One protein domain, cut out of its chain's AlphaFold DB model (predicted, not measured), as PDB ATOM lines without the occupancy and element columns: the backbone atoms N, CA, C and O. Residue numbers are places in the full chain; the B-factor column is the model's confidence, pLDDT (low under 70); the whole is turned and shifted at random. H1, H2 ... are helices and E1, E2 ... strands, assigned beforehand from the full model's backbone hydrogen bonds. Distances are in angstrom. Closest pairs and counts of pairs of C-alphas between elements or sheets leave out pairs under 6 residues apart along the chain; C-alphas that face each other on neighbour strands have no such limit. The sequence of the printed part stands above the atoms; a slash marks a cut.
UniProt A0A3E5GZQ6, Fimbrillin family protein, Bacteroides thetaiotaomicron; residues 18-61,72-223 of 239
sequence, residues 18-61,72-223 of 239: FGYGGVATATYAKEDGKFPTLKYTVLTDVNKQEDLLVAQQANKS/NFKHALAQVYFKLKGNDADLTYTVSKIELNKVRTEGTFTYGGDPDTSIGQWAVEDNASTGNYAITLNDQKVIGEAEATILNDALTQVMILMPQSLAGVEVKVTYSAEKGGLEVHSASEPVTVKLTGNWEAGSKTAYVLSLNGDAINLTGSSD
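This is residues 18 to 61 and 72 to 223 of the 239 residues of the protein "Fimbrillin family protein" of Bacteroides thetaiotaomicron (UniProt A0A3E5GZQ6). Two lobes of strands lie end to end in a rod: the larger is a sandwich of the sheet E6, E9, E11, E12, E13 and the sheet E10, E5, E14, E15, and the smaller is the sheet E2, E3, E7, E8 with the pair E1 and E4 loosely beside it. E6 runs on from the sandwich into E7 of the small lobe. The printed part has 196 residues, mostly strand, in the order E1 to E9, H1, E10 to E15. It is only just compact, close to loose, with a radius of gyration of the C-alphas of 19.4 A and spans of 71 by 30 by 26 A.

Find C-alpha 91 at (35.468, -0.937, 110.686); from there E6 runs 35.4 A to residue 104, bending by 60 degrees at residue 94. In its sheet are E9, residues 130 to 143, 34.4 A; E11, 170 to 179, 27.6 A; E12, 182 to 185; and E13, 191 to 194. Next look at E5, residues 78 to 86, 26.7 A; E14, 204 to 212, 25.8 A; E15, 215 to 222, 23.3 A, ending at C-alpha 222 at (38.635, 17.761, 89.417); E10, 159 to 161; and H1, 153 to 156. The sheet of four strands has E2, residues 27 to 29; E3, 37 to 41; E7, 106 to 111; and E8, 120 to 123; the sheet of two strands has E1, residues 18 to 21, from C-alpha 18 at (55.462, 38.239, 80.115), and E4, 53 to 60, 20.9 A.

Start at E6: antiparallel E9 lies on one side, with N 100 and O 133 2.8 A apart, and antiparallel E11 on the other, with N 99 and O 172 2.8 A apart. In this branched sheet E6 lies on one side of E11, and on the other side lie E12, in a hairpin with E11, N 179 to O 182 2.9 A, and E13, antiparallel to E11, N 171 to O 193 2.8 A. The other sheet of the sandwich, two sheets face to face, is strongly twisted and runs E10, E5, E14, E15; E5 and E14 are parallel, N 83 to O 207 2.8 A. The strands of the two sheets stand at 37 degrees. H1 only grazes both sheets; it is too short for an O i to N i+4 pair, and its one O i to N i+3 pair is within hydrogen-bond range. In the sheet E2, E3, E7, E8 the neighbours E3 and E7 are antiparallel, N 38 to O 109 2.8 A, and in the sheet of two strands E1 and E4 are antiparallel, N 19 to O 55 2.9 A. The closest C-alphas of E4 and E7, Gln 56 and Tyr 111, are 7.6 A apart.

The two C-alphas farthest apart, Ser 61 and Leu 182, are 72.6 A apart. Residues 62 to 71 are not printed, and C-alphas 61 and 72 are 17.5 A apart across the cut. Of the links printed whole, E3 to E4 is long. Low confidence, under 70, is at residues 221 to 223.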
ATOM      1  N   PHE A  18      55.451  39.490  79.367       94.69
ATOM      2  CA  PHE A  18      55.462  38.239  80.115       94.69
ATOM      3  C   PHE A  18      55.848  38.553  81.555       94.69
ATOM      4  O   PHE A  18      56.685  39.427  81.789       94.69
ATOM      5  N   GLY A  19      55.253  37.839  82.501       94.31
ATOM      6  CA  GLY A  19      55.568  37.944  83.919       94.31
ATOM      7  C   GLY A  19      55.605  36.568  84.566       94.31
ATOM      8  O   GLY A  19      54.898  35.654  84.135       94.31
ATOM      9  N   TYR A  20      56.431  36.429  85.598       96.50
ATOM     10  CA  TYR A  20      56.363  35.318  86.538       96.50
ATOM     11  C   TYR A  20      56.612  35.816  87.959       96.50
ATOM     12  O   TYR A  20      57.228  36.866  88.150       96.50
ATOM     13  N   GLY A  21      56.115  35.077  88.943       95.19
ATOM     14  CA  GLY A  21      56.240  35.429  90.352       95.19
ATOM     15  C   GLY A  21      55.852  34.276  91.269       95.19
ATOM     16  O   GLY A  21      55.636  33.156  90.810       95.19
ATOM     17  N   GLY A  22      55.792  34.560  92.570       91.06
ATOM     18  CA  GLY A  22      55.402  33.586  93.596       91.06
ATOM     19  C   GLY A  22      56.478  32.560  93.970       91.06
ATOM     20  O   GLY A  22      56.255  31.766  94.875       91.06
ATOM     21  N   VAL A  23      57.655  32.613  93.331       90.94
ATOM     22  CA  VAL A  23      58.789  31.716  93.599       90.94
ATOM     23  C   VAL A  23      60.122  32.457  93.617       90.94
ATOM     24  O   VAL A  23      60.315  33.424  92.875       90.94
ATOM     25  N   ALA A  24      61.075  31.958  94.403       84.62
ATOM     26  CA  ALA A  24      62.428  32.517  94.470       84.62
ATOM     27  C   ALA A  24      63.404  31.904  93.445       84.62
ATOM     28  O   ALA A  24      64.448  32.491  93.162       84.62
ATOM     29  N   THR A  25      63.099  30.719  92.903       87.69
ATOM     30  CA  THR A  25      64.101  29.845  92.254       87.69
ATOM     31  C   THR A  25      63.876  29.559  90.765       87.69
ATOM     32  O   THR A  25      64.710  28.895  90.144       87.69
ATOM     33  N   ALA A  26      62.796  30.054  90.148       94.81
ATOM     34  CA  ALA A  26      62.576  29.850  88.714       94.81
ATOM     35  C   ALA A  26      63.672  30.522  87.870       94.81
ATOM     36  O   ALA A  26      64.007  31.692  88.060       94.81
ATOM     37  N   THR A  27      64.207  29.776  86.902       96.88
ATOM     38  CA  THR A  27      65.259  30.260  85.999       96.88
ATOM     39  C   THR A  27      64.654  30.693  84.669       96.88
ATOM     40  O   THR A  27      64.165  29.858  83.909       96.88
ATOM     41  N   TYR A  28      64.711  31.994  84.381       96.50
ATOM     42  CA  TYR A  28      64.250  32.578  83.123       96.50
ATOM     43  C   TYR A  28      65.298  32.454  82.014       96.50
ATOM     44  O   TYR A  28      66.472  32.768  82.219       96.50
ATOM     45  N   ALA A  29      64.856  32.081  80.815       96.88
ATOM     46  CA  ALA A  29      65.661  32.146  79.601       96.88
ATOM     47  C   ALA A  29      64.840  32.687  78.425       96.88
ATOM     48  O   ALA A  29      63.623  32.508  78.344       96.88
ATOM     49  N   LYS A  30      65.519  33.364  77.497       95.06
ATOM     50  CA  LYS A  30      64.922  33.897  76.273       95.06
ATOM     51  C   LYS A  30      65.923  33.816  75.132       95.06
ATOM     52  O   LYS A  30      66.920  34.529  75.130       95.06
ATOM     53  N   GLU A  31      65.617  32.978  74.152       94.88
ATOM     54  CA  GLU A  31      66.370  32.886  72.901       94.88
ATOM     55  C   GLU A  31      65.774  33.815  71.837       94.88
ATOM     56  O   GLU A  31      64.563  34.077  71.823       94.88
ATOM     57  N   ASP A  32      66.607  34.309  70.924       93.75
ATOM     58  CA  ASP A  32      66.156  35.135  69.804       93.75
ATOM     59  C   ASP A  32      65.154  34.380  68.923       93.75
ATOM     60  O   ASP A  32      65.289  33.189  68.648       93.75
ATOM     61  N   GLY A  33      64.089  35.072  68.515       91.25
ATOM     62  CA  GLY A  33      63.018  34.491  67.697       91.25
ATOM     63  C   GLY A  33      62.086  33.493  68.403       91.25
ATOM     64  O   GLY A  33      61.092  33.101  67.799       91.25
ATOM     65  N   LYS A  34      62.338  33.109  69.664       94.38
ATOM     66  CA  LYS A  34      61.477  32.190  70.439       94.38
ATOM     67  C   LYS A  34      60.731  32.887  71.571       94.38
ATOM     68  O   LYS A  34      61.123  33.973  71.996       94.38
ATOM     69  N   PHE A  35      59.674  32.270  72.093       95.69
ATOM     70  CA  PHE A  35      59.072  32.714  73.350       95.69
ATOM     71  C   PHE A  35      60.010  32.452  74.543       95.69
ATOM     72  O   PHE A  35      60.879  31.583  74.450       95.69
ATOM     73  N   PRO A  36      59.890  33.217  75.645       97.44
ATOM     74  CA  PRO A  36      60.642  32.924  76.857       97.44
ATOM     75  C   PRO A  36      60.280  31.565  77.463       97.44
ATOM     76  O   PRO A  36      59.202  31.021  77.209       97.44
ATOM     77  N   THR A  37      61.155  31.068  78.331       98.19
ATOM     78  CA  THR A  37      60.961  29.833  79.094       98.19
ATOM     79  C   THR A  37      61.316  30.016  80.566       98.19
ATOM     80  O   THR A  37      62.179  30.833  80.898       98.19
ATOM     81  N   LEU A  38      60.712  29.205  81.433       98.19
ATOM     82  CA  LEU A  38      61.080  29.056  82.841       98.19
ATOM     83  C   LEU A  38      61.456  27.604  83.121       98.19
ATOM     84  O   LEU A  38      60.637  26.714  82.907       98.19
ATOM     85  N   LYS A  39      62.653  27.359  83.656       97.38
ATOM     86  CA  LYS A  39      62.967  26.074  84.292       97.38
ATOM     87  C   LYS A  39      62.640  26.160  85.781       97.38
ATOM     88  O   LYS A  39      63.043  27.126  86.437       97.38
ATOM     89  N   TYR A  40      61.931  25.165  86.311       97.62
ATOM     90  CA  TYR A  40      61.527  25.135  87.717       97.62
ATOM     91  C   TYR A  40      61.548  23.718  88.295       97.62
ATOM     92  O   TYR A  40      61.300  22.743  87.581       97.62
ATOM     93  N   THR A  41      61.814  23.628  89.600       97.00
ATOM     94  CA  THR A  41      61.810  22.384  90.372       97.00
ATOM     95  C   THR A  41      60.954  22.562  91.623       97.00
ATOM     96  O   THR A  41      61.208  23.452  92.431       97.00
ATOM     97  N   VAL A  42      59.966  21.691  91.801       97.38
ATOM     98  CA  VAL A  42      59.107  21.632  92.984       97.38
ATOM     99  C   VAL A  42      59.849  20.927  94.118       97.38
ATOM    100  O   VAL A  42      60.280  19.781  93.974       97.38
ATOM    101  N   LEU A  43      59.950  21.581  95.275       96.56
ATOM    102  CA  LEU A  43      60.539  20.991  96.477       96.56
ATOM    103  C   LEU A  43      59.665  19.859  97.033       96.56
ATOM    104  O   LEU A  43      58.447  19.994  97.119       96.56
ATOM    105  N   THR A  44      60.292  18.760  97.456       96.44
ATOM    106  CA  THR A  44      59.603  17.584  98.021       96.44
ATOM    107  C   THR A  44      59.080  17.796  99.441       96.44
ATOM    108  O   THR A  44      58.168  17.098  99.876       96.44
ATOM    109  N   ASP A  45      59.643  18.759 100.176       95.38
ATOM    110  CA  ASP A  45      59.102  19.193 101.464       95.38
ATOM    111  C   ASP A  45      57.861  20.056 101.218       95.38
ATOM    112  O   ASP A  45      57.976  21.222 100.839       95.38
ATOM    113  N   VAL A  46      56.684  19.469 101.440       93.81
ATOM    114  CA  VAL A  46      55.376  20.095 101.186       93.81
ATOM    115  C   VAL A  46      55.240  21.441 101.908       93.81
ATOM    116  O   VAL A  46      54.646  22.370 101.373       93.81
ATOM    117  N   ASN A  47      55.862  21.612 103.080       91.62
ATOM    118  CA  ASN A  47      55.782  22.862 103.849       91.62
ATOM    119  C   ASN A  47      56.633  24.003 103.273       91.62
ATOM    120  O   ASN A  47      56.540  25.136 103.741       91.62
ATOM    121  N   LYS A  48      57.502  23.702 102.306       93.94
ATOM    122  CA  LYS A  48      58.397  24.669 101.655       93.94
ATOM    123  C   LYS A  48      58.055  24.877 100.185       93.94
ATOM    124  O   LYS A  48      58.815  25.538  99.483       93.94
ATOM    125  N   GLN A  49      56.967  24.282  99.706       95.31
ATOM    126  CA  GLN A  49      56.533  24.474  98.333       95.31
ATOM    127  C   GLN A  49      56.106  25.919  98.109       95.31
ATOM    128  O   GLN A  49      55.456  26.539  98.948       95.31
ATOM    129  N   GLU A  50      56.494  26.433  96.953       95.00
ATOM    130  CA  GLU A  50      56.104  27.746  96.467       95.00
ATOM    131  C   GLU A  50      55.147  27.569  95.281       95.00
ATOM    132  O   GLU A  50      55.080  26.501  94.665       95.00
ATOM    133  N   ASP A  51      54.410  28.623  94.952       94.94
ATOM    134  CA  ASP A  51      53.402  28.607  93.896       94.94
ATOM    135  C   ASP A  51      53.850  29.494  92.734       94.94
ATOM    136  O   ASP A  51      53.878  30.721  92.836       94.94
ATOM    137  N   LEU A  52      54.252  28.860  91.629       96.75
ATOM    138  CA  LEU A  52      54.693  29.575  90.437       96.75
ATOM    139  C   LEU A  52      53.493  30.167  89.704       96.75
ATOM    140  O   LEU A  52      52.681  29.447  89.126       96.75
ATOM    141  N   LEU A  53      53.461  31.496  89.652       96.06
ATOM    142  CA  LEU A  53      52.492  32.262  88.885       96.06
ATOM    143  C   LEU A  53      53.111  32.742  87.573       96.06
ATOM    144  O   LEU A  53      54.260  33.188  87.551       96.06
ATOM    145  N   VAL A  54      52.338  32.713  86.490       96.31
ATOM    146  CA  VAL A  54      52.741  33.196  85.161       96.31
ATOM    147  C   VAL A  54      51.676  34.106  84.562       96.31
ATOM    148  O   VAL A  54      50.482  33.880  84.731       96.31
ATOM    149  N   ALA A  55      52.106  35.123  83.825       95.31
ATOM    150  CA  ALA A  55      51.230  36.030  83.098       95.31
ATOM    151  C   ALA A  55      51.780  36.299  81.698       95.31
ATOM    152  O   ALA A  55      52.996  36.349  81.484       95.31
ATOM    153  N   GLN A  56      50.880  36.531  80.747       93.75
ATOM    154  CA  GLN A  56      51.220  36.983  79.406       93.75
ATOM    155  C   GLN A  56      50.193  38.003  78.945       93.75
ATOM    156  O   GLN A  56      48.998  37.815  79.127       93.75
ATOM    157  N   GLN A  57      50.660  39.038  78.255       91.75
ATOM    158  CA  GLN A  57      49.789  39.929  77.517       91.75
ATOM    159  C   GLN A  57      50.368  40.210  76.136       91.75
ATOM    160  O   GLN A  57      51.379  40.895  75.988       91.75
ATOM    161  N   ALA A  58      49.711  39.677  75.109       89.06
ATOM    162  CA  ALA A  58      50.177  39.785  73.735       89.06
ATOM    163  C   ALA A  58      49.677  41.047  73.033       89.06
ATOM    164  O   ALA A  58      48.597  41.563  73.331       89.06
ATOM    165  N   ASN A  59      50.446  41.472  72.027       87.31
ATOM    166  CA  ASN A  59      49.995  42.378  70.973       87.31
ATOM    167  C   ASN A  59      49.509  43.759  71.448       87.31
ATOM    168  O   ASN A  59      48.634  44.352  70.815       87.31
ATOM    169  N   LYS A  60      50.087  44.293  72.527       87.94
ATOM    170  CA  LYS A  60      49.735  45.616  73.051       87.94
ATOM    171  C   LYS A  60      50.430  46.727  72.280       87.94
ATOM    172  O   LYS A  60      51.589  46.609  71.893       87.94
ATOM    173  N   SER A  61      49.724  47.824  72.078       87.62
ATOM    174  CA  SER A  61      50.247  49.060  71.501       87.62
ATOM    175  C   SER A  61      49.943  50.211  72.445       87.62
ATOM    176  O   SER A  61      49.115  50.073  73.341       87.62
ATOM    177  N   ASN A  72      47.359  39.467  84.172       90.00
ATOM    178  CA  ASN A  72      46.539  38.514  84.911       90.00
ATOM    179  C   ASN A  72      47.391  37.272  85.176       90.00
ATOM    180  O   ASN A  72      47.761  36.551  84.243       90.00
ATOM    181  N   PHE A  73      47.787  37.085  86.432       93.19
ATOM    182  CA  PHE A  73      48.629  35.970  86.840       93.19
ATOM    183  C   PHE A  73      47.798  34.710  87.045       93.19
ATOM    184  O   PHE A  73      46.793  34.724  87.746       93.19
ATOM    185  N   LYS A  74      48.274  33.604  86.476       92.25
ATOM    186  CA  LYS A  74      47.681  32.276  86.613       92.25
ATOM    187  C   LYS A  74      48.653  31.310  87.268       92.25
ATOM    188  O   LYS A  74      49.860  31.395  87.040       92.25
ATOM    189  N   HIS A  75      48.114  30.352  88.011       93.75
ATOM    190  CA  HIS A  75      48.876  29.235  88.559       93.75
ATOM    191  C   HIS A  75      49.466  28.387  87.430       93.75
ATOM    192  O   HIS A  75      48.745  27.895  86.561       93.75
ATOM    193  N   ALA A  76      50.788  28.224  87.430       95.81
ATOM    194  CA  ALA A  76      51.483  27.383  86.462       95.81
ATOM    195  C   ALA A  76      51.546  25.922  86.917       95.81
ATOM    196  O   ALA A  76      51.752  25.046  86.087       95.81
ATOM    197  N   LEU A  77      51.397  25.647  88.213       96.69
ATOM    198  CA  LEU A  77      51.509  24.307  88.797       96.69
ATOM    199  C   LEU A  77      50.128  23.669  89.005       96.69
ATOM    200  O   LEU A  77      49.108  24.288  88.710       96.69
ATOM    201  N   ALA A  78      50.090  22.426  89.478       94.38
ATOM    202  CA  ALA A  78      48.859  21.735  89.853       94.38
ATOM    203  C   ALA A  78      48.732  21.651  91.378       94.38
ATOM    204  O   ALA A  78      49.724  21.446  92.075       94.38
ATOM    205  N   GLN A  79      47.515  21.774  91.898       94.62
ATOM    206  CA  GLN A  79      47.214  21.639  93.317       94.62
ATOM    207  C   GLN A  79      46.536  20.296  93.598       94.62
ATOM    208  O   GLN A  79      45.556  19.942  92.944       94.62
ATOM    209  N   VAL A  80      47.008  19.571  94.611       92.75
ATOM    210  CA  VAL A  80      46.449  18.275  95.021       92.75
ATOM    211  C   VAL A  80      46.167  18.255  96.518       92.75
ATOM    212  O   VAL A  80      46.981  18.718  97.314       92.75
ATOM    213  N   TYR A  81      45.028  17.685  96.908       91.81
ATOM    214  CA  TYR A  81      44.694  17.402  98.305       91.81
ATOM    215  C   TYR A  81      43.882  16.107  98.431       91.81
ATOM    216  O   TYR A  81      43.388  15.563  97.437       91.81
ATOM    217  N   PHE A  82      43.751  15.599  99.658       91.38
ATOM    218  CA  PHE A  82      43.145  14.296  99.926       91.38
ATOM    219  C   PHE A  82      41.919  14.400 100.835       91.38
ATOM    220  O   PHE A  82      41.854  15.222 101.747       91.38
ATOM    221  N   LYS A  83      40.955  13.510 100.606       91.56
ATOM    222  CA  LYS A  83      39.810  13.243 101.482       91.56
ATOM    223  C   LYS A  83      39.820  11.771 101.864       91.56
ATOM    224  O   LYS A  83      40.229  10.926 101.065       91.56
ATOM    225  N   LEU A  84      39.333  11.464 103.058       92.12
ATOM    226  CA  LEU A  84      39.203  10.089 103.532       92.12
ATOM    227  C   LEU A  84      37.735   9.670 103.562       92.12
ATOM    228  O   LEU A  84      36.852  10.475 103.867       92.12
ATOM    229  N   LYS A  85      37.493   8.398 103.258       90.62
ATOM    230  CA  LYS A  85      36.191   7.740 103.348       90.62
ATOM    231  C   LYS A  85      36.379   6.304 103.835       90.62
ATOM    232  O   LYS A  85      37.259   5.609 103.339       90.62
ATOM    233  N   GLY A  86      35.557   5.854 104.778       91.06
ATOM    234  CA  GLY A  86      35.429   4.434 105.109       91.06
ATOM    235  C   GLY A  86      34.307   3.806 104.282       91.06
ATOM    236  O   GLY A  86      33.331   4.484 103.962       91.06
ATOM    237  N   ASN A  87      34.461   2.537 103.907       87.75
ATOM    238  CA  ASN A  87      33.485   1.790 103.100       87.75
ATOM    239  C   ASN A  87      32.934   0.532 103.800       87.75
ATOM    240  O   ASN A  87      32.256  -0.260 103.158       87.75
ATOM    241  N   ASP A  88      33.227   0.339 105.085       87.81
ATOM    242  CA  ASP A  88      32.673  -0.757 105.889       87.81
ATOM    243  C   ASP A  88      32.190  -0.174 107.216       87.81
ATOM    244  O   ASP A  88      32.978   0.425 107.952       87.81
ATOM    245  N   ALA A  89      30.892  -0.328 107.486       85.69
ATOM    246  CA  ALA A  89      30.200   0.229 108.646       85.69
ATOM    247  C   ALA A  89      30.755  -0.261 109.997       85.69
ATOM    248  O   ALA A  89      30.652   0.460 110.992       85.69
ATOM    249  N   ASP A  90      31.359  -1.449 110.036       90.12
ATOM    250  CA  ASP A  90      31.838  -2.083 111.264       90.12
ATOM    251  C   ASP A  90      33.335  -1.850 111.522       90.12
ATOM    252  O   ASP A  90      33.858  -2.287 112.554       90.12
ATOM    253  N   LEU A  91      34.037  -1.201 110.586       93.75
ATOM    254  CA  LEU A  91      35.468  -0.937 110.686       93.75
ATOM    255  C   LEU A  91      35.763   0.482 111.170       93.75
ATOM    256  O   LEU A  91      35.173   1.477 110.736       93.75
ATOM    257  N   THR A  92      36.751   0.570 112.058       94.00
ATOM    258  CA  THR A  92      37.444   1.818 112.378       94.00
ATOM    259  C   THR A  92      38.815   1.788 111.732       94.00
ATOM    260  O   THR A  92      39.610   0.888 111.995       94.00
ATOM    261  N   TYR A  93      39.096   2.794 110.914       95.06
ATOM    262  CA  TYR A  93      40.388   2.985 110.278       95.06
ATOM    263  C   TYR A  93      41.172   4.074 111.001       95.06
ATOM    264  O   TYR A  93      40.599   5.106 111.355       95.06
ATOM    265  N   THR A  94      42.476   3.877 111.170       95.44
ATOM    266  CA  THR A  94      43.395   4.888 111.710       95.44
ATOM    267  C   THR A  94      44.503   5.142 110.698       95.44
ATOM    268  O   THR A  94      45.355   4.284 110.494       95.44
ATOM    269  N   VAL A  95      44.484   6.302 110.040       96.12
ATOM    270  CA  VAL A  95      45.437   6.670 108.980       96.12
ATOM    271  C   VAL A  95      46.525   7.575 109.546       96.12
ATOM    272  O   VAL A  95      46.228   8.634 110.097       96.12
ATOM    273  N   SER A  96      47.787   7.197 109.363       96.50
ATOM    274  CA  SER A  96      48.941   7.937 109.890       96.50
ATOM    275  C   SER A  96      49.777   8.613 108.803       96.50
ATOM    276  O   SER A  96      50.502   9.570 109.083       96.50
ATOM    277  N   LYS A  97      49.684   8.164 107.543       97.00
ATOM    278  CA  LYS A  97      50.490   8.734 106.456       97.00
ATOM    279  C   LYS A  97      49.877   8.532 105.076       97.00
ATOM    280  O   LYS A  97      49.375   7.450 104.771       97.00
ATOM    281  N   ILE A  98      50.003   9.547 104.226       97.06
ATOM    282  CA  ILE A  98      49.719   9.483 102.786       97.06
ATOM    283  C   ILE A  98      50.965   9.965 102.042       97.06
ATOM    284  O   ILE A  98      51.490  11.035 102.347       97.06
ATOM    285  N   GLU A  99      51.438   9.190 101.071       97.50
ATOM    286  CA  GLU A  99      52.626   9.501 100.271       97.50
ATOM    287  C   GLU A  99      52.319   9.415  98.776       97.50
ATOM    288  O   GLU A  99      51.870   8.375  98.300       97.50
ATOM    289  N   LEU A 100      52.616  10.475  98.027       97.81
ATOM    290  CA  LEU A 100      52.736  10.432  96.574       97.81
ATOM    291  C   LEU A 100      54.171  10.081  96.206       97.81
ATOM    292  O   LEU A 100      55.098  10.776  96.614       97.81
ATOM    293  N   ASN A 101      54.354   9.030  95.415       97.62
ATOM    294  CA  ASN A 101      55.663   8.525  95.024       97.62
ATOM    295  C   ASN A 101      55.891   8.646  93.521       97.62
ATOM    296  O   ASN A 101      54.946   8.558  92.733       97.62
ATOM    297  N   LYS A 102      57.171   8.762  93.139       96.94
ATOM    298  CA  LYS A 102      57.634   8.798  91.736       96.94
ATOM    299  C   LYS A 102      57.062   9.976  90.939       96.94
ATOM    300  O   LYS A 102      56.901   9.896  89.725       96.94
ATOM    301  N   VAL A 103      56.771  11.079  91.617       98.00
ATOM    302  CA  VAL A 103      56.255  12.297  90.991       98.00
ATOM    303  C   VAL A 103      57.427  13.068  90.395       98.00
ATOM    304  O   VAL A 103      58.381  13.367  91.112       98.00
ATOM    305  N   ARG A 104      57.383  13.404  89.104       97.88
ATOM    306  CA  ARG A 104      58.420  14.233  88.471       97.88
ATOM    307  C   ARG A 104      58.438  15.611  89.121       97.88
ATOM    308  O   ARG A 104      57.385  16.207  89.340       97.88
ATOM    309  N   THR A 105      59.627  16.103  89.440       97.38
ATOM    310  CA  THR A 105      59.801  17.313  90.253       97.38
ATOM    311  C   THR A 105      60.194  18.527  89.433       97.38
ATOM    312  O   THR A 105      60.121  19.637  89.942       97.38
ATOM    313  N   GLU A 106      60.642  18.356  88.191       96.44
ATOM    314  CA  GLU A 106      61.162  19.443  87.360       96.44
ATOM    315  C   GLU A 106      60.544  19.463  85.964       96.44
ATOM    316  O   GLU A 106      60.139  18.432  85.429       96.44
ATOM    317  N   GLY A 107      60.508  20.653  85.372       97.19
ATOM    318  CA  GLY A 107      60.013  20.870  84.022       97.19
ATOM    319  C   GLY A 107      60.498  22.196  83.448       97.19
ATOM    320  O   GLY A 107      61.099  23.021  84.149       97.19
ATOM    321  N   THR A 108      60.212  22.405  82.164       97.75
ATOM    322  CA  THR A 108      60.419  23.683  81.476       97.75
ATOM    323  C   THR A 108      59.089  24.221  80.969       97.75
ATOM    324  O   THR A 108      58.459  23.620  80.103       97.75
ATOM    325  N   PHE A 109      58.658  25.365  81.491       97.94
ATOM    326  CA  PHE A 109      57.480  26.076  81.013       97.94
ATOM    327  C   PHE A 109      57.860  26.971  79.839       97.94
ATOM    328  O   PHE A 109      58.799  27.758  79.944       97.94
ATOM    329  N   THR A 110      57.119  26.894  78.739       97.81
ATOM    330  CA  THR A 110      57.307  27.750  77.562       97.81
ATOM    331  C   THR A 110      56.090  28.644  77.385       97.81
ATOM    332  O   THR A 110      54.965  28.153  77.285       97.81
ATOM    333  N   TYR A 111      56.316  29.957  77.342       97.06
ATOM    334  CA  TYR A 111      55.270  30.939  77.045       97.06
ATOM    335  C   TYR A 111      54.833  30.868  75.575       97.06
ATOM    336  O   TYR A 111      55.509  30.268  74.741       97.06
ATOM    337  N   GLY A 112      53.738  31.548  75.237       92.56
ATOM    338  CA  GLY A 112      53.244  31.643  73.859       92.56
ATOM    339  C   GLY A 112      51.856  31.052  73.649       92.56
ATOM    340  O   GLY A 112      51.435  30.906  72.504       92.56
ATOM    341  N   GLY A 113      51.153  30.718  74.731       91.25
ATOM    342  CA  GLY A 113      49.751  30.341  74.663       91.25
ATOM    343  C   GLY A 113      48.815  31.555  74.623       91.25
ATOM    344  O   GLY A 113      49.226  32.685  74.340       91.25
ATOM    345  N   ASP A 114      47.538  31.316  74.887       88.19
ATOM    346  CA  ASP A 114      46.490  32.330  74.928       88.19
ATOM    347  C   ASP A 114      46.409  32.994  76.327       88.19
ATOM    348  O   ASP A 114      46.298  32.287  77.332       88.19
ATOM    349  N   PRO A 115      46.466  34.339  76.424       84.06
ATOM    350  CA  PRO A 115      46.433  35.067  77.699       84.06
ATOM    351  C   PRO A 115      45.237  34.754  78.610       84.06
ATOM    352  O   PRO A 115      45.370  34.796  79.834       84.06
ATOM    353  N   ASP A 116      44.079  34.435  78.034       81.62
ATOM    354  CA  ASP A 116      42.822  34.310  78.770       81.62
ATOM    355  C   ASP A 116      42.525  32.865  79.165       81.62
ATOM    356  O   ASP A 116      41.790  32.619  80.121       81.62
ATOM    357  N   THR A 117      43.152  31.891  78.508       80.88
ATOM    358  CA  THR A 117      42.938  30.462  78.768       80.88
ATOM    359  C   THR A 117      44.210  29.795  79.278       80.88
ATOM    360  O   THR A 117      44.313  29.558  80.484       80.88
ATOM    361  N   SER A 118      45.205  29.574  78.420       86.69
ATOM    362  CA  SER A 118      46.457  28.883  78.743       86.69
ATOM    363  C   SER A 118      47.670  29.735  78.376       86.69
ATOM    364  O   SER A 118      48.003  29.852  77.204       86.69
ATOM    365  N   ILE A 119      48.368  30.289  79.373       93.56
ATOM    366  CA  ILE A 119      49.518  31.200  79.182       93.56
ATOM    367  C   ILE A 119      50.683  30.545  78.420       93.56
ATOM    368  O   ILE A 119      51.448  31.206  77.713       93.56
ATOM    369  N   GLY A 120      50.836  29.237  78.572       94.62
ATOM    370  CA  GLY A 120      51.956  28.473  78.051       94.62
ATOM    371  C   GLY A 120      51.822  27.007  78.427       94.62
ATOM    372  O   GLY A 120      50.778  26.578  78.916       94.62
ATOM    373  N   GLN A 121      52.870  26.237  78.165       95.56
ATOM    374  CA  GLN A 121      52.850  24.782  78.290       95.56
ATOM    375  C   GLN A 121      54.102  24.283  79.003       95.56
ATOM    376  O   GLN A 121      55.197  24.809  78.789       95.56
ATOM    377  N   TRP A 122      53.943  23.249  79.825       97.38
ATOM    378  CA  TRP A 122      55.067  22.535  80.417       97.38
ATOM    379  C   TRP A 122      55.583  21.452  79.475       97.38
ATOM    380  O   TRP A 122      54.818  20.638  78.968       97.38
ATOM    381  N   ALA A 123      56.900  21.408  79.316       96.69
ATOM    382  CA  ALA A 123      57.626  20.229  78.882       96.69
ATOM    383  C   ALA A 123      58.220  19.555  80.125       96.69
ATOM    384  O   ALA A 123      59.107  20.110  80.785       96.69
ATOM    385  N   VAL A 124      57.700  18.376  80.459       94.75
ATOM    386  CA  VAL A 124      58.210  17.522  81.535       94.75
ATOM    387  C   VAL A 124      58.772  16.266  80.891       94.75
ATOM    388  O   VAL A 124      58.019  15.406  80.439       94.75
ATOM    389  N   GLU A 125      60.097  16.189  80.828       88.25
ATOM    390  CA  GLU A 125      60.805  15.090  80.172       88.25
ATOM    391  C   GLU A 125      60.517  13.748  80.849       88.25
ATOM    392  O   GLU A 125      60.351  13.663  82.071       88.25
ATOM    393  N   ASP A 126      60.508  12.667  80.068       83.19
ATOM    394  CA  ASP A 126      60.153  11.356  80.610       83.19
ATOM    395  C   ASP A 126      61.147  10.829  81.650       83.19
ATOM    396  O   ASP A 126      60.764  10.100  82.569       83.19
ATOM    397  N   ASN A 127      62.407  11.240  81.516       85.62
ATOM    398  CA  ASN A 127      63.514  10.936  82.414       85.62
ATOM    399  C   ASN A 127      63.775  12.038  83.456       85.62
ATOM    400  O   ASN A 127      64.838  12.021  84.081       85.62
ATOM    401  N   ALA A 128      62.863  13.001  83.622       90.12
ATOM    402  CA  ALA A 128      62.988  14.027  84.652       90.12
ATOM    403  C   ALA A 128      63.107  13.399  86.048       90.12
ATOM    404  O   ALA A 128      62.556  12.327  86.325       90.12
ATOM    405  N   SER A 129      63.810  14.095  86.941       94.12
ATOM    406  CA  SER A 129      63.980  13.661  88.329       94.12
ATOM    407  C   SER A 129      62.626  13.442  89.007       94.12
ATOM    408  O   SER A 129      61.714  14.255  88.850       94.12
ATOM    409  N   THR A 130      62.496  12.366  89.785       97.44
ATOM    410  CA  THR A 130      61.285  12.071  90.565       97.44
ATOM    411  C   THR A 130      61.519  12.224  92.062       97.44
ATOM    412  O   THR A 130      62.595  11.894  92.559       97.44
ATOM    413  N   GLY A 131      60.484  12.636  92.786       97.25
ATOM    414  CA  GLY A 131      60.471  12.798  94.232       97.25
ATOM    415  C   GLY A 131      59.211  12.214  94.862       97.25
ATOM    416  O   GLY A 131      58.258  11.837  94.174       97.25
ATOM    417  N   ASN A 132      59.237  12.148  96.193       98.06
ATOM    418  CA  ASN A 132      58.120  11.682  97.002       98.06
ATOM    419  C   ASN A 132      57.632  12.817  97.902       98.06
ATOM    420  O   ASN A 132      58.441  13.560  98.462       98.06
ATOM    421  N   TYR A 133      56.318  12.920  98.056       98.00
ATOM    422  CA  TYR A 133      55.643  13.962  98.822       98.00
ATOM    423  C   TYR A 133      54.767  13.291  99.868       98.00
ATOM    424  O   TYR A 133      54.004  12.389  99.534       98.00
ATOM    425  N   ALA A 134      54.875  13.708 101.125       96.69
ATOM    426  CA  ALA A 134      54.204  13.032 102.227       96.69
ATOM    427  C   ALA A 134      53.402  14.007 103.087       96.69
ATOM    428  O   ALA A 134      53.893  15.075 103.445       96.69
ATOM    429  N   ILE A 135      52.206  13.574 103.475       94.88
ATOM    430  CA  ILE A 135      51.421  14.157 104.561       94.88
ATOM    431  C   ILE A 135      51.464  13.161 105.716       94.88
ATOM    432  O   ILE A 135      51.101  11.992 105.557       94.88
ATOM    433  N   THR A 136      51.925  13.623 106.876       94.25
ATOM    434  CA  THR A 136      51.859  12.852 108.124       94.25
ATOM    435  C   THR A 136      50.626  13.285 108.898       94.25
ATOM    436  O   THR A 136      50.343  14.477 109.012       94.25
ATOM    437  N   LEU A 137      49.887  12.312 109.410       93.25
ATOM    438  CA  LEU A 137      48.624  12.496 110.108       93.25
ATOM    439  C   LEU A 137      48.807  12.052 111.561       93.25
ATOM    440  O   LEU A 137      49.465  11.049 111.828       93.25
ATOM    441  N   ASN A 138      48.191  12.771 112.496       89.69
ATOM    442  CA  ASN A 138      48.155  12.380 113.906       89.69
ATOM    443  C   ASN A 138      47.070  11.313 114.126       89.69
ATOM    444  O   ASN A 138      46.058  11.595 114.765       89.69
ATOM    445  N   ASP A 139      47.261  10.129 113.537       89.75
ATOM    446  CA  ASP A 139      46.368   8.968 113.658       89.75
ATOM    447  C   ASP A 139      44.897   9.310 113.376       89.75
ATOM    448  O   ASP A 139      44.000   9.187 114.216       89.75
ATOM    449  N   GLN A 140      44.647   9.771 112.149       92.38
ATOM    450  CA  GLN A 140      43.328  10.207 111.717       92.38
ATOM    451  C   GLN A 140      42.341   9.039 111.703       92.38
ATOM    452  O   GLN A 140      42.470   8.118 110.897       92.38
ATOM    453  N   LYS A 141      41.304   9.125 112.539       92.44
ATOM    454  CA  LYS A 141      40.240   8.121 112.582       92.44
ATOM    455  C   LYS A 141      39.174   8.364 111.521       92.44
ATOM    456  O   LYS A 141      38.719   9.496 111.352       92.44
ATOM    457  N   VAL A 142      38.756   7.290 110.859       90.88
ATOM    458  CA  VAL A 142      37.613   7.221 109.940       90.88
ATOM    459  C   VAL A 142      36.754   6.044 110.389       90.88
ATOM    460  O   VAL A 142      37.280   4.953 110.594       90.88
ATOM    461  N   ILE A 143      35.454   6.255 110.582       85.81
ATOM    462  CA  ILE A 143      34.555   5.237 111.139       85.81
ATOM    463  C   ILE A 143      33.415   5.001 110.165       85.81
ATOM    464  O   ILE A 143      32.740   5.951 109.764       85.81
ATOM    465  N   GLY A 144      33.180   3.732 109.850       79.12
ATOM    466  CA  GLY A 144      32.007   3.298 109.112       79.12
ATOM    467  C   GLY A 144      31.938   3.782 107.662       79.12
ATOM    468  O   GLY A 144      32.909   4.280 107.087       79.12
ATOM    469  N   GLU A 145      30.749   3.654 107.073       76.50
ATOM    470  CA  GLU A 145      30.413   4.194 105.754       76.50
ATOM    471  C   GLU A 145      30.088   5.689 105.864       76.50
ATOM    472  O   GLU A 145      28.931   6.099 105.961       76.50
ATOM    473  N   ALA A 146      31.126   6.521 105.906       70.06
ATOM    474  CA  ALA A 146      30.978   7.973 105.952       70.06
ATOM    475  C   ALA A 146      31.074   8.603 104.554       70.06
ATOM    476  O   ALA A 146      31.673   8.048 103.633       70.06
ATOM    477  N   GLU A 147      30.530   9.809 104.390       82.31
ATOM    478  CA  GLU A 147      30.851  10.629 103.221       82.31
ATOM    479  C   GLU A 147      32.332  11.030 103.216       82.31
ATOM    480  O   GLU A 147      32.975  11.157 104.263       82.31
ATOM    481  N   ALA A 148      32.881  11.244 102.018       83.56
ATOM    482  CA  ALA A 148      34.278  11.634 101.869       83.56
ATOM    483  C   ALA A 148      34.520  13.017 102.484       83.56
ATOM    484  O   ALA A 148      33.958  14.019 102.034       83.56
ATOM    485  N   THR A 149      35.380  13.084 103.496       83.38
ATOM    486  CA  THR A 149      35.556  14.289 104.314       83.38
ATOM    487  C   THR A 149      37.023  14.632 104.531       83.38
ATOM    488  O   THR A 149      37.920  13.790 104.433       83.38
ATOM    489  N   ILE A 150      37.260  15.912 104.812       82.75
ATOM    490  CA  ILE A 150      38.525  16.392 105.356       82.75
ATOM    491  C   ILE A 150      38.366  16.381 106.872       82.75
ATOM    492  O   ILE A 150      37.550  17.126 107.411       82.75
ATOM    493  N   LEU A 151      39.091  15.492 107.542       80.38
ATOM    494  CA  LEU A 151      38.906  15.249 108.973       80.38
ATOM    495  C   LEU A 151      39.965  15.940 109.852       80.38
ATOM    496  O   LEU A 151      39.816  15.954 111.071       80.38
ATOM    497  N   ASN A 152      41.005  16.529 109.249       84.00
ATOM    498  CA  ASN A 152      42.005  17.355 109.929       84.00
ATOM    499  C   ASN A 152      42.654  18.382 108.982       84.00
ATOM    500  O   ASN A 152      42.537  18.281 107.760       84.00
ATOM    501  N   ASP A 153      43.393  19.334 109.557       80.25
ATOM    502  CA  ASP A 153      44.092  20.387 108.806       80.25
ATOM    503  C   ASP A 153      45.265  19.859 107.964       80.25
ATOM    504  O   ASP A 153      45.606  20.429 106.935       80.25
ATOM    505  N   ALA A 154      45.871  18.729 108.331       81.06
ATOM    506  CA  ALA A 154      46.921  18.123 107.511       81.06
ATOM    507  C   ALA A 154      46.377  17.604 106.164       81.06
ATOM    508  O   ALA A 154      47.101  17.577 105.179       81.06
ATOM    509  N   LEU A 155      45.094  17.245 106.077       81.56
ATOM    510  CA  LEU A 155      44.422  16.887 104.822       81.56
ATOM    511  C   LEU A 155      43.902  18.110 104.049       81.56
ATOM    512  O   LEU A 155      43.622  17.991 102.856       81.56
ATOM    513  N   THR A 156      43.795  19.282 104.691       80.44
ATOM    514  CA  THR A 156      43.634  20.560 103.970       80.44
ATOM    515  C   THR A 156      44.967  21.081 103.434       80.44
ATOM    516  O   THR A 156      44.956  21.959 102.569       80.44
ATOM    517  N   GLN A 157      46.104  20.531 103.890       85.06
ATOM    518  CA  GLN A 157      47.414  20.831 103.325       85.06
ATOM    519  C   GLN A 157      47.422  20.471 101.842       85.06
ATOM    520  O   GLN A 157      47.315  19.310 101.444       85.06
ATOM    521  N   VAL A 158      47.561  21.504 101.022       89.81
ATOM    522  CA  VAL A 158      47.672  21.353  99.583       89.81
ATOM    523  C   VAL A 158      49.109  21.019  99.210       89.81
ATOM    524  O   VAL A 158      50.053  21.605  99.739       89.81
ATOM    525  N   MET A 159      49.271  20.089  98.278       94.81
ATOM    526  CA  MET A 159      50.529  19.879  97.576       94.81
ATOM    527  C   MET A 159      50.496  20.673  96.276       94.81
ATOM    528  O   MET A 159      49.553  20.536  95.494       94.81
ATOM    529  N   ILE A 160      51.526  21.478  96.037       96.00
ATOM    530  CA  ILE A 160      51.741  22.167  94.767       96.00
ATOM    531  C   ILE A 160      52.754  21.350  93.968       96.00
ATOM    532  O   ILE A 160      53.904  21.209  94.375       96.00
ATOM    533  N   LEU A 161      52.314  20.755  92.863       97.44
ATOM    534  CA  LEU A 161      53.037  19.721  92.125       97.44
ATOM    535  C   LEU A 161      53.226  20.105  90.656       97.44
ATOM    536  O   LEU A 161      52.482  20.907  90.091       97.44
ATOM    537  N   MET A 162      54.233  19.504  90.025       97.44
ATOM    538  CA  MET A 162      54.496  19.691  88.600       97.44
ATOM    539  C   MET A 162      53.343  19.094  87.768       97.44
ATOM    540  O   MET A 162      53.055  17.904  87.950       97.44
ATOM    541  N   PRO A 163      52.713  19.855  86.850       95.75
ATOM    542  CA  PRO A 163      51.760  19.309  85.884       95.75
ATOM    543  C   PRO A 163      52.427  18.235  85.026       95.75
ATOM    544  O   PRO A 163      53.482  18.475  84.443       95.75
ATOM    545  N   GLN A 164      51.861  17.032  84.992       95.56
ATOM    546  CA  GLN A 164      52.489  15.874  84.359       95.56
ATOM    547  C   GLN A 164      51.496  14.738  84.124       95.56
ATOM    548  O   GLN A 164      50.439  14.667  84.752       95.56
ATOM    549  N   SER A 165      51.895  13.789  83.277       93.19
ATOM    550  CA  SER A 165      51.238  12.487  83.226       93.19
ATOM    551  C   SER A 165      51.451  11.713  84.522       93.19
ATOM    552  O   SER A 165      52.553  11.677  85.062       93.19
ATOM    553  N   LEU A 166      50.401  11.043  84.993       92.94
ATOM    554  CA  LEU A 166      50.422  10.249  86.223       92.94
ATOM    555  C   LEU A 166      50.836   8.795  85.989       92.94
ATOM    556  O   LEU A 166      50.726   7.962  86.887       92.94
ATOM    557  N   ALA A 167      51.322   8.475  84.789       89.19
ATOM    558  CA  ALA A 167      51.839   7.155  84.471       89.19
ATOM    559  C   ALA A 167      52.984   6.774  85.426       89.19
ATOM    560  O   ALA A 167      54.058   7.368  85.414       89.19
ATOM    561  N   GLY A 168      52.749   5.758  86.259       90.38
ATOM    562  CA  GLY A 168      53.728   5.266  87.233       90.38
ATOM    563  C   GLY A 168      53.744   6.007  88.572       90.38
ATOM    564  O   GLY A 168      54.453   5.560  89.474       90.38
ATOM    565  N   VAL A 169      52.947   7.070  88.731       95.12
ATOM    566  CA  VAL A 169      52.748   7.750  90.016       95.12
ATOM    567  C   VAL A 169      51.875   6.883  90.921       95.12
ATOM    568  O   VAL A 169      50.883   6.287  90.491       95.12
ATOM    569  N   GLU A 170      52.248   6.808  92.193       95.25
ATOM    570  CA  GLU A 170      51.621   5.934  93.185       95.25
ATOM    571  C   GLU A 170      51.229   6.729  94.432       95.25
ATOM    572  O   GLU A 170      52.004   7.559  94.902       95.25
ATOM    573  N   VAL A 171      50.055   6.439  94.996       96.50
ATOM    574  CA  VAL A 171      49.671   6.856  96.348       96.50
ATOM    575  C   VAL A 171      49.872   5.669  97.277       96.50
ATOM    576  O   VAL A 171      49.257   4.619  97.091       96.50
ATOM    577  N   LYS A 172      50.716   5.834  98.288       97.44
ATOM    578  CA  LYS A 172      50.925   4.867  99.362       97.44
ATOM    579  C   LYS A 172      50.289   5.394 100.640       97.44
ATOM    580  O   LYS A 172      50.576   6.513 101.057       97.44
ATOM    581  N   VAL A 173      49.446   4.588 101.269       97.44
ATOM    582  CA  VAL A 173      48.710   4.958 102.480       97.44
ATOM    583  C   VAL A 173      49.091   4.006 103.602       97.44
ATOM    584  O   VAL A 173      49.077   2.790 103.433       97.44
ATOM    585  N   THR A 174      49.442   4.572 104.751       98.06
ATOM    586  CA  THR A 174      49.736   3.820 105.975       98.06
ATOM    587  C   THR A 174      48.558   3.971 106.923       98.06
ATOM    588  O   THR A 174      48.248   5.091 107.342       98.06
ATOM    589  N   TYR A 175      47.879   2.865 107.227       96.62
ATOM    590  CA  TYR A 175      46.719   2.854 108.113       96.62
ATOM    591  C   TYR A 175      46.539   1.497 108.798       96.62
ATOM    592  O   TYR A 175      47.012   0.493 108.286       96.62
ATOM    593  N   SER A 176      45.836   1.462 109.928       96.56
ATOM    594  CA  SER A 176      45.290   0.223 110.498       96.56
ATOM    595  C   SER A 176      43.772   0.178 110.356       96.56
ATOM    596  O   SER A 176      43.126   1.226 110.247       96.56
ATOM    597  N   ALA A 177      43.198  -1.025 110.366       95.94
ATOM    598  CA  ALA A 177      41.754  -1.243 110.409       95.94
ATOM    599  C   ALA A 177      41.401  -2.226 111.526       95.94
ATOM    600  O   ALA A 177      42.026  -3.281 111.637       95.94
ATOM    601  N   GLU A 178      40.382  -1.910 112.321       95.62
ATOM    602  CA  GLU A 178      39.913  -2.753 113.423       95.62
ATOM    603  C   GLU A 178      38.404  -2.990 113.361       95.62
ATOM    604  O   GLU A 178      37.633  -2.053 113.131       95.62
ATOM    605  N   LYS A 179      37.979  -4.228 113.648       93.38
ATOM    606  CA  LYS A 179      36.574  -4.624 113.821       93.38
ATOM    607  C   LYS A 179      36.366  -5.152 115.231       93.38
ATOM    608  O   LYS A 179      36.915  -6.190 115.592       93.38
ATOM    609  N   GLY A 180      35.586  -4.447 116.050       89.12
ATOM    610  CA  GLY A 180      35.319  -4.876 117.430       89.12
ATOM    611  C   GLY A 180      36.585  -5.079 118.281       89.12
ATOM    612  O   GLY A 180      36.605  -5.966 119.130       89.12
ATOM    613  N   GLY A 181      37.642  -4.294 118.032       87.50
ATOM    614  CA  GLY A 181      38.936  -4.381 118.726       87.50
ATOM    615  C   GLY A 181      39.891  -5.464 118.206       87.50
ATOM    616  O   GLY A 181      40.950  -5.665 118.794       87.50
ATOM    617  N   LEU A 182      39.532  -6.168 117.129       92.94
ATOM    618  CA  LEU A 182      40.423  -7.091 116.425       92.94
ATOM    619  C   LEU A 182      41.035  -6.398 115.209       92.94
ATOM    620  O   LEU A 182      40.308  -5.790 114.423       92.94
ATOM    621  N   GLU A 183      42.351  -6.525 115.042       94.62
ATOM    622  CA  GLU A 183      43.064  -6.011 113.870       94.62
ATOM    623  C   GLU A 183      42.653  -6.795 112.613       94.62
ATOM    624  O   GLU A 183      42.704  -8.025 112.576       94.62
ATOM    625  N   VAL A 184      42.222  -6.059 111.590       94.31
ATOM    626  CA  VAL A 184      41.867  -6.557 110.252       94.31
ATOM    627  C   VAL A 184      42.925  -6.153 109.228       94.31
ATOM    628  O   VAL A 184      43.132  -6.858 108.247       94.31
ATOM    629  N   HIS A 185      43.617  -5.038 109.467       96.31
ATOM    630  CA  HIS A 185      44.746  -4.596 108.660       96.31
ATOM    631  C   HIS A 185      45.780  -3.895 109.539       96.31
ATOM    632  O   HIS A 185      45.422  -3.030 110.346       96.31
ATOM    633  N   SER A 186      47.052  -4.251 109.360       96.25
ATOM    634  CA  SER A 186      48.159  -3.685 110.123       96.25
ATOM    635  C   SER A 186      48.751  -2.465 109.424       96.25
ATOM    636  O   SER A 186      49.103  -2.522 108.248       96.25
ATOM    637  N   ALA A 187      49.024  -1.400 110.182       95.31
ATOM    638  CA  ALA A 187      49.754  -0.232 109.673       95.31
ATOM    639  C   ALA A 187      51.190  -0.549 109.211       95.31
ATOM    640  O   ALA A 187      51.823   0.273 108.551       95.31
ATOM    641  N   SER A 188      51.714  -1.734 109.536       96.81
ATOM    642  CA  SER A 188      52.997  -2.213 109.015       96.81
ATOM    643  C   SER A 188      52.939  -2.670 107.547       96.81
ATOM    644  O   SER A 188      53.992  -2.815 106.920       96.81
ATOM    645  N   GLU A 189      51.741  -2.817 106.974       96.44
ATOM    646  CA  GLU A 189      51.492  -3.315 105.616       96.44
ATOM    647  C   GLU A 189      50.822  -2.245 104.729       96.44
ATOM    648  O   GLU A 189      49.700  -2.416 104.268       96.44
ATOM    649  N   PRO A 190      51.481  -1.107 104.453       96.38
ATOM    650  CA  PRO A 190      50.853   0.011 103.755       96.38
ATOM    651  C   PRO A 190      50.358  -0.359 102.350       96.38
ATOM    652  O   PRO A 190      51.080  -0.961 101.549       96.38
ATOM    653  N   VAL A 191      49.161   0.116 102.009       96.19
ATOM    654  CA  VAL A 191      48.518  -0.135 100.715       96.19
ATOM    655  C   VAL A 191      48.973   0.895  99.686       96.19
ATOM    656  O   VAL A 191      49.053   2.091  99.969       96.19
ATOM    657  N   THR A 192      49.272   0.435  98.469       95.56
ATOM    658  CA  THR A 192      49.687   1.291  97.350       95.56
ATOM    659  C   THR A 192      48.700   1.187  96.195       95.56
ATOM    660  O   THR A 192      48.396   0.091  95.729       95.56
ATOM    661  N   VAL A 193      48.250   2.334  95.693       92.38
ATOM    662  CA  VAL A 193      47.374   2.454  94.522       92.38
ATOM    663  C   VAL A 193      48.040   3.326  93.461       92.38
ATOM    664  O   VAL A 193      48.744   4.282  93.779       92.38
ATOM    665  N   LYS A 194      47.842   2.996  92.185       90.94
ATOM    666  CA  LYS A 194      48.390   3.781  91.071       90.94
ATOM    667  C   LYS A 194      47.434   4.900  90.690       90.94
ATOM    668  O   LYS A 194      46.224   4.686  90.644       90.94
ATOM    669  N   LEU A 195      47.989   6.064  90.375       89.19
ATOM    670  CA  LEU A 195      47.240   7.135  89.736       89.19
ATOM    671  C   LEU A 195      47.183   6.923  88.220       89.19
ATOM    672  O   LEU A 195      48.006   6.228  87.624       89.19
ATOM    673  N   THR A 196      46.186   7.542  87.597       88.19
ATOM    674  CA  THR A 196      45.986   7.542  86.145       88.19
ATOM    675  C   THR A 196      45.536   8.922  85.689       88.19
ATOM    676  O   THR A 196      44.911   9.646  86.462       88.19
ATOM    677  N   GLY A 197      45.779   9.259  84.422       90.25
ATOM    678  CA  GLY A 197      45.432  10.562  83.852       90.25
ATOM    679  C   GLY A 197      46.597  11.545  83.916       90.25
ATOM    680  O   GLY A 197      47.756  11.127  83.890       90.25
ATOM    681  N   ASN A 198      46.283  12.836  83.992       90.00
ATOM    682  CA  ASN A 198      47.260  13.921  84.032       90.00
ATOM    683  C   ASN A 198      46.880  14.940  85.109       90.00
ATOM    684  O   ASN A 198      45.698  15.144  85.391       90.00
ATOM    685  N   TRP A 199      47.886  15.608  85.661       93.06
ATOM    686  CA  TRP A 199      47.706  16.906  86.296       93.06
ATOM    687  C   TRP A 199      47.982  18.004  85.280       93.06
ATOM    688  O   TRP A 199      49.028  18.000  84.634       93.06
ATOM    689  N   GLU A 200      47.060  18.954  85.184       91.81
ATOM    690  CA  GLU A 200      47.145  20.078  84.253       91.81
ATOM    691  C   GLU A 200      47.578  21.356  84.980       91.81
ATOM    692  O   GLU A 200      47.341  21.520  86.183       91.81
ATOM    693  N   ALA A 201      48.199  22.284  84.250       92.81
ATOM    694  CA  ALA A 201      48.583  23.579  84.807       92.81
ATOM    695  C   ALA A 201      47.347  24.345  85.303       92.81
ATOM    696  O   ALA A 201      46.333  24.426  84.608       92.81
ATOM    697  N   GLY A 202      47.435  24.892  86.514       90.94
ATOM    698  CA  GLY A 202      46.354  25.628  87.165       90.94
ATOM    699  C   GLY A 202      45.182  24.764  87.635       90.94
ATOM    700  O   GLY A 202      44.155  25.305  88.045       90.94
ATOM    701  N   SER A 203      45.302  23.433  87.584       88.62
ATOM    702  CA  SER A 203      44.254  22.539  88.077       88.62
ATOM    703  C   SER A 203      44.307  22.368  89.593       88.62
ATOM    704  O   SER A 203      45.362  22.476  90.219       88.62
ATOM    705  N   LYS A 204      43.146  22.056  90.171       90.06
ATOM    706  CA  LYS A 204      42.988  21.635  91.559       90.06
ATOM    707  C   LYS A 204      42.283  20.283  91.588       90.06
ATOM    708  O   LYS A 204      41.191  20.128  91.040       90.06
ATOM    709  N   THR A 205      42.907  19.286  92.203       88.50
ATOM    710  CA  THR A 205      42.403  17.908  92.235       88.50
ATOM    711  C   THR A 205      42.249  17.421  93.667       88.50
ATOM    712  O   THR A 205      43.177  17.494  94.473       88.50
ATOM    713  N   ALA A 206      41.068  16.881  93.962       88.06
ATOM    714  CA  ALA A 206      40.784  16.190  95.208       88.06
ATOM    715  C   ALA A 206      40.817  14.678  94.961       88.06
ATOM    716  O   ALA A 206      40.045  14.167  94.145       88.06
ATOM    717  N   TYR A 207      41.668  13.954  95.685       91.12
ATOM    718  CA  TYR A 207      41.632  12.492  95.704       91.12
ATOM    719  C   TYR A 207      40.864  11.992  96.920       91.12
ATOM    720  O   TYR A 207      41.172  12.351  98.056       91.12
ATOM    721  N   VAL A 208      39.877  11.136  96.686       91.38
ATOM    722  CA  VAL A 208      39.151  10.426  97.736       91.38
ATOM    723  C   VAL A 208      39.785   9.051  97.909       91.38
ATOM    724  O   VAL A 208      39.799   8.238  96.983       91.38
ATOM    725  N   LEU A 209      40.309   8.799  99.106       92.31
ATOM    726  CA  LEU A 209      40.819   7.499  99.531       92.31
ATOM    727  C   LEU A 209      39.714   6.762 100.285       92.31
ATOM    728  O   LEU A 209      39.401   7.092 101.432       92.31
ATOM    729  N   SER A 210      39.121   5.773  99.624       91.88
ATOM    730  CA  SER A 210      38.092   4.902 100.183       91.88
ATOM    731  C   SER A 210      38.720   3.643 100.776       91.88
ATOM    732  O   SER A 210      39.132   2.747 100.037       91.88
ATOM    733  N   LEU A 211      38.777   3.581 102.104       92.88
ATOM    734  CA  LEU A 211      39.345   2.484 102.888       92.88
ATOM    735  C   LEU A 211      38.322   1.347 103.029       92.88
ATOM    736  O   LEU A 211      37.173   1.595 103.407       92.88
ATOM    737  N   ASN A 212      38.730   0.116 102.717       90.06
ATOM    738  CA  ASN A 212      37.888  -1.080 102.751       90.06
ATOM    739  C   ASN A 212      38.691  -2.288 103.256       90.06
ATOM    740  O   ASN A 212      39.313  -2.992 102.461       90.06
ATOM    741  N   GLY A 213      38.716  -2.502 104.574       88.94
ATOM    742  CA  GLY A 213      39.533  -3.553 105.187       88.94
ATOM    743  C   GLY A 213      41.023  -3.361 104.893       88.94
ATOM    744  O   GLY A 213      41.618  -2.369 105.314       88.94
ATOM    745  N   ASP A 214      41.609  -4.295 104.151       87.19
ATOM    746  CA  ASP A 214      43.013  -4.325 103.717       87.19
ATOM    747  C   ASP A 214      43.247  -3.708 102.322       87.19
ATOM    748  O   ASP A 214      44.355  -3.765 101.785       87.19
ATOM    749  N   ALA A 215      42.215  -3.107 101.726       88.62
ATOM    750  CA  ALA A 215      42.270  -2.508 100.400       88.62
ATOM    751  C   ALA A 215      41.861  -1.029 100.396       88.62
ATOM    752  O   ALA A 215      41.104  -0.541 101.240       88.62
ATOM    753  N   ILE A 216      42.322  -0.316  99.365       86.81
ATOM    754  CA  ILE A 216      41.943   1.070  99.089       86.81
ATOM    755  C   ILE A 216      41.420   1.175  97.664       86.81
ATOM    756  O   ILE A 216      42.082   0.758  96.714       86.81
ATOM    757  N   ASN A 217      40.262   1.812  97.516       85.69
ATOM    758  CA  ASN A 217      39.815   2.347  96.239       85.69
ATOM    759  C   ASN A 217      40.132   3.841  96.196       85.69
ATOM    760  O   ASN A 217      39.829   4.569  97.140       85.69
ATOM    761  N   LEU A 218      40.731   4.301  95.103       84.06
ATOM    762  CA  LEU A 218      41.026   5.713  94.902       84.06
ATOM    763  C   LEU A 218      40.206   6.250  93.736       84.06
ATOM    764  O   LEU A 218      40.239   5.708  92.632       84.06
ATOM    765  N   THR A 219      39.501   7.346  93.991       80.06
ATOM    766  CA  THR A 219      38.836   8.133  92.956       80.06
ATOM    767  C   THR A 219      39.370   9.559  92.987       80.06
ATOM    768  O   THR A 219      39.555  10.157  94.046       80.06
ATOM    769  N   GLY A 220      39.681  10.097  91.810       70.38
ATOM    770  CA  GLY A 220      40.037  11.501  91.640       70.38
ATOM    771  C   GLY A 220      38.860  12.264  91.059       70.38
ATOM    772  O   GLY A 220      38.212  11.775  90.135       70.38
ATOM    773  N   SER A 221      38.604  13.460  91.578       59.97
ATOM    774  CA  SER A 221      37.732  14.437  90.928       59.97
ATOM    775  C   SER A 221      38.514  15.723  90.721       59.97
ATOM    776  O   SER A 221      39.204  16.185  91.638       59.97
ATOM    777  N   SER A 222      38.379  16.328  89.539       58.97
ATOM    778  CA  SER A 222      38.635  17.761  89.417       58.97
ATOM    779  C   SER A 222      37.709  18.468  90.400       58.97
ATOM    780  O   SER A 222      36.519  18.153  90.484       58.97
ATOM    781  N   ASP A 223      38.270  19.349  91.218       53.75
ATOM    782  CA  ASP A 223      37.459  20.280  91.983       53.75
ATOM    783  C   ASP A 223      37.015  21.353  90.976       53.75
ATOM    784  O   ASP A 223      37.856  22.070  90.440       53.75
TER     785      ASP A 223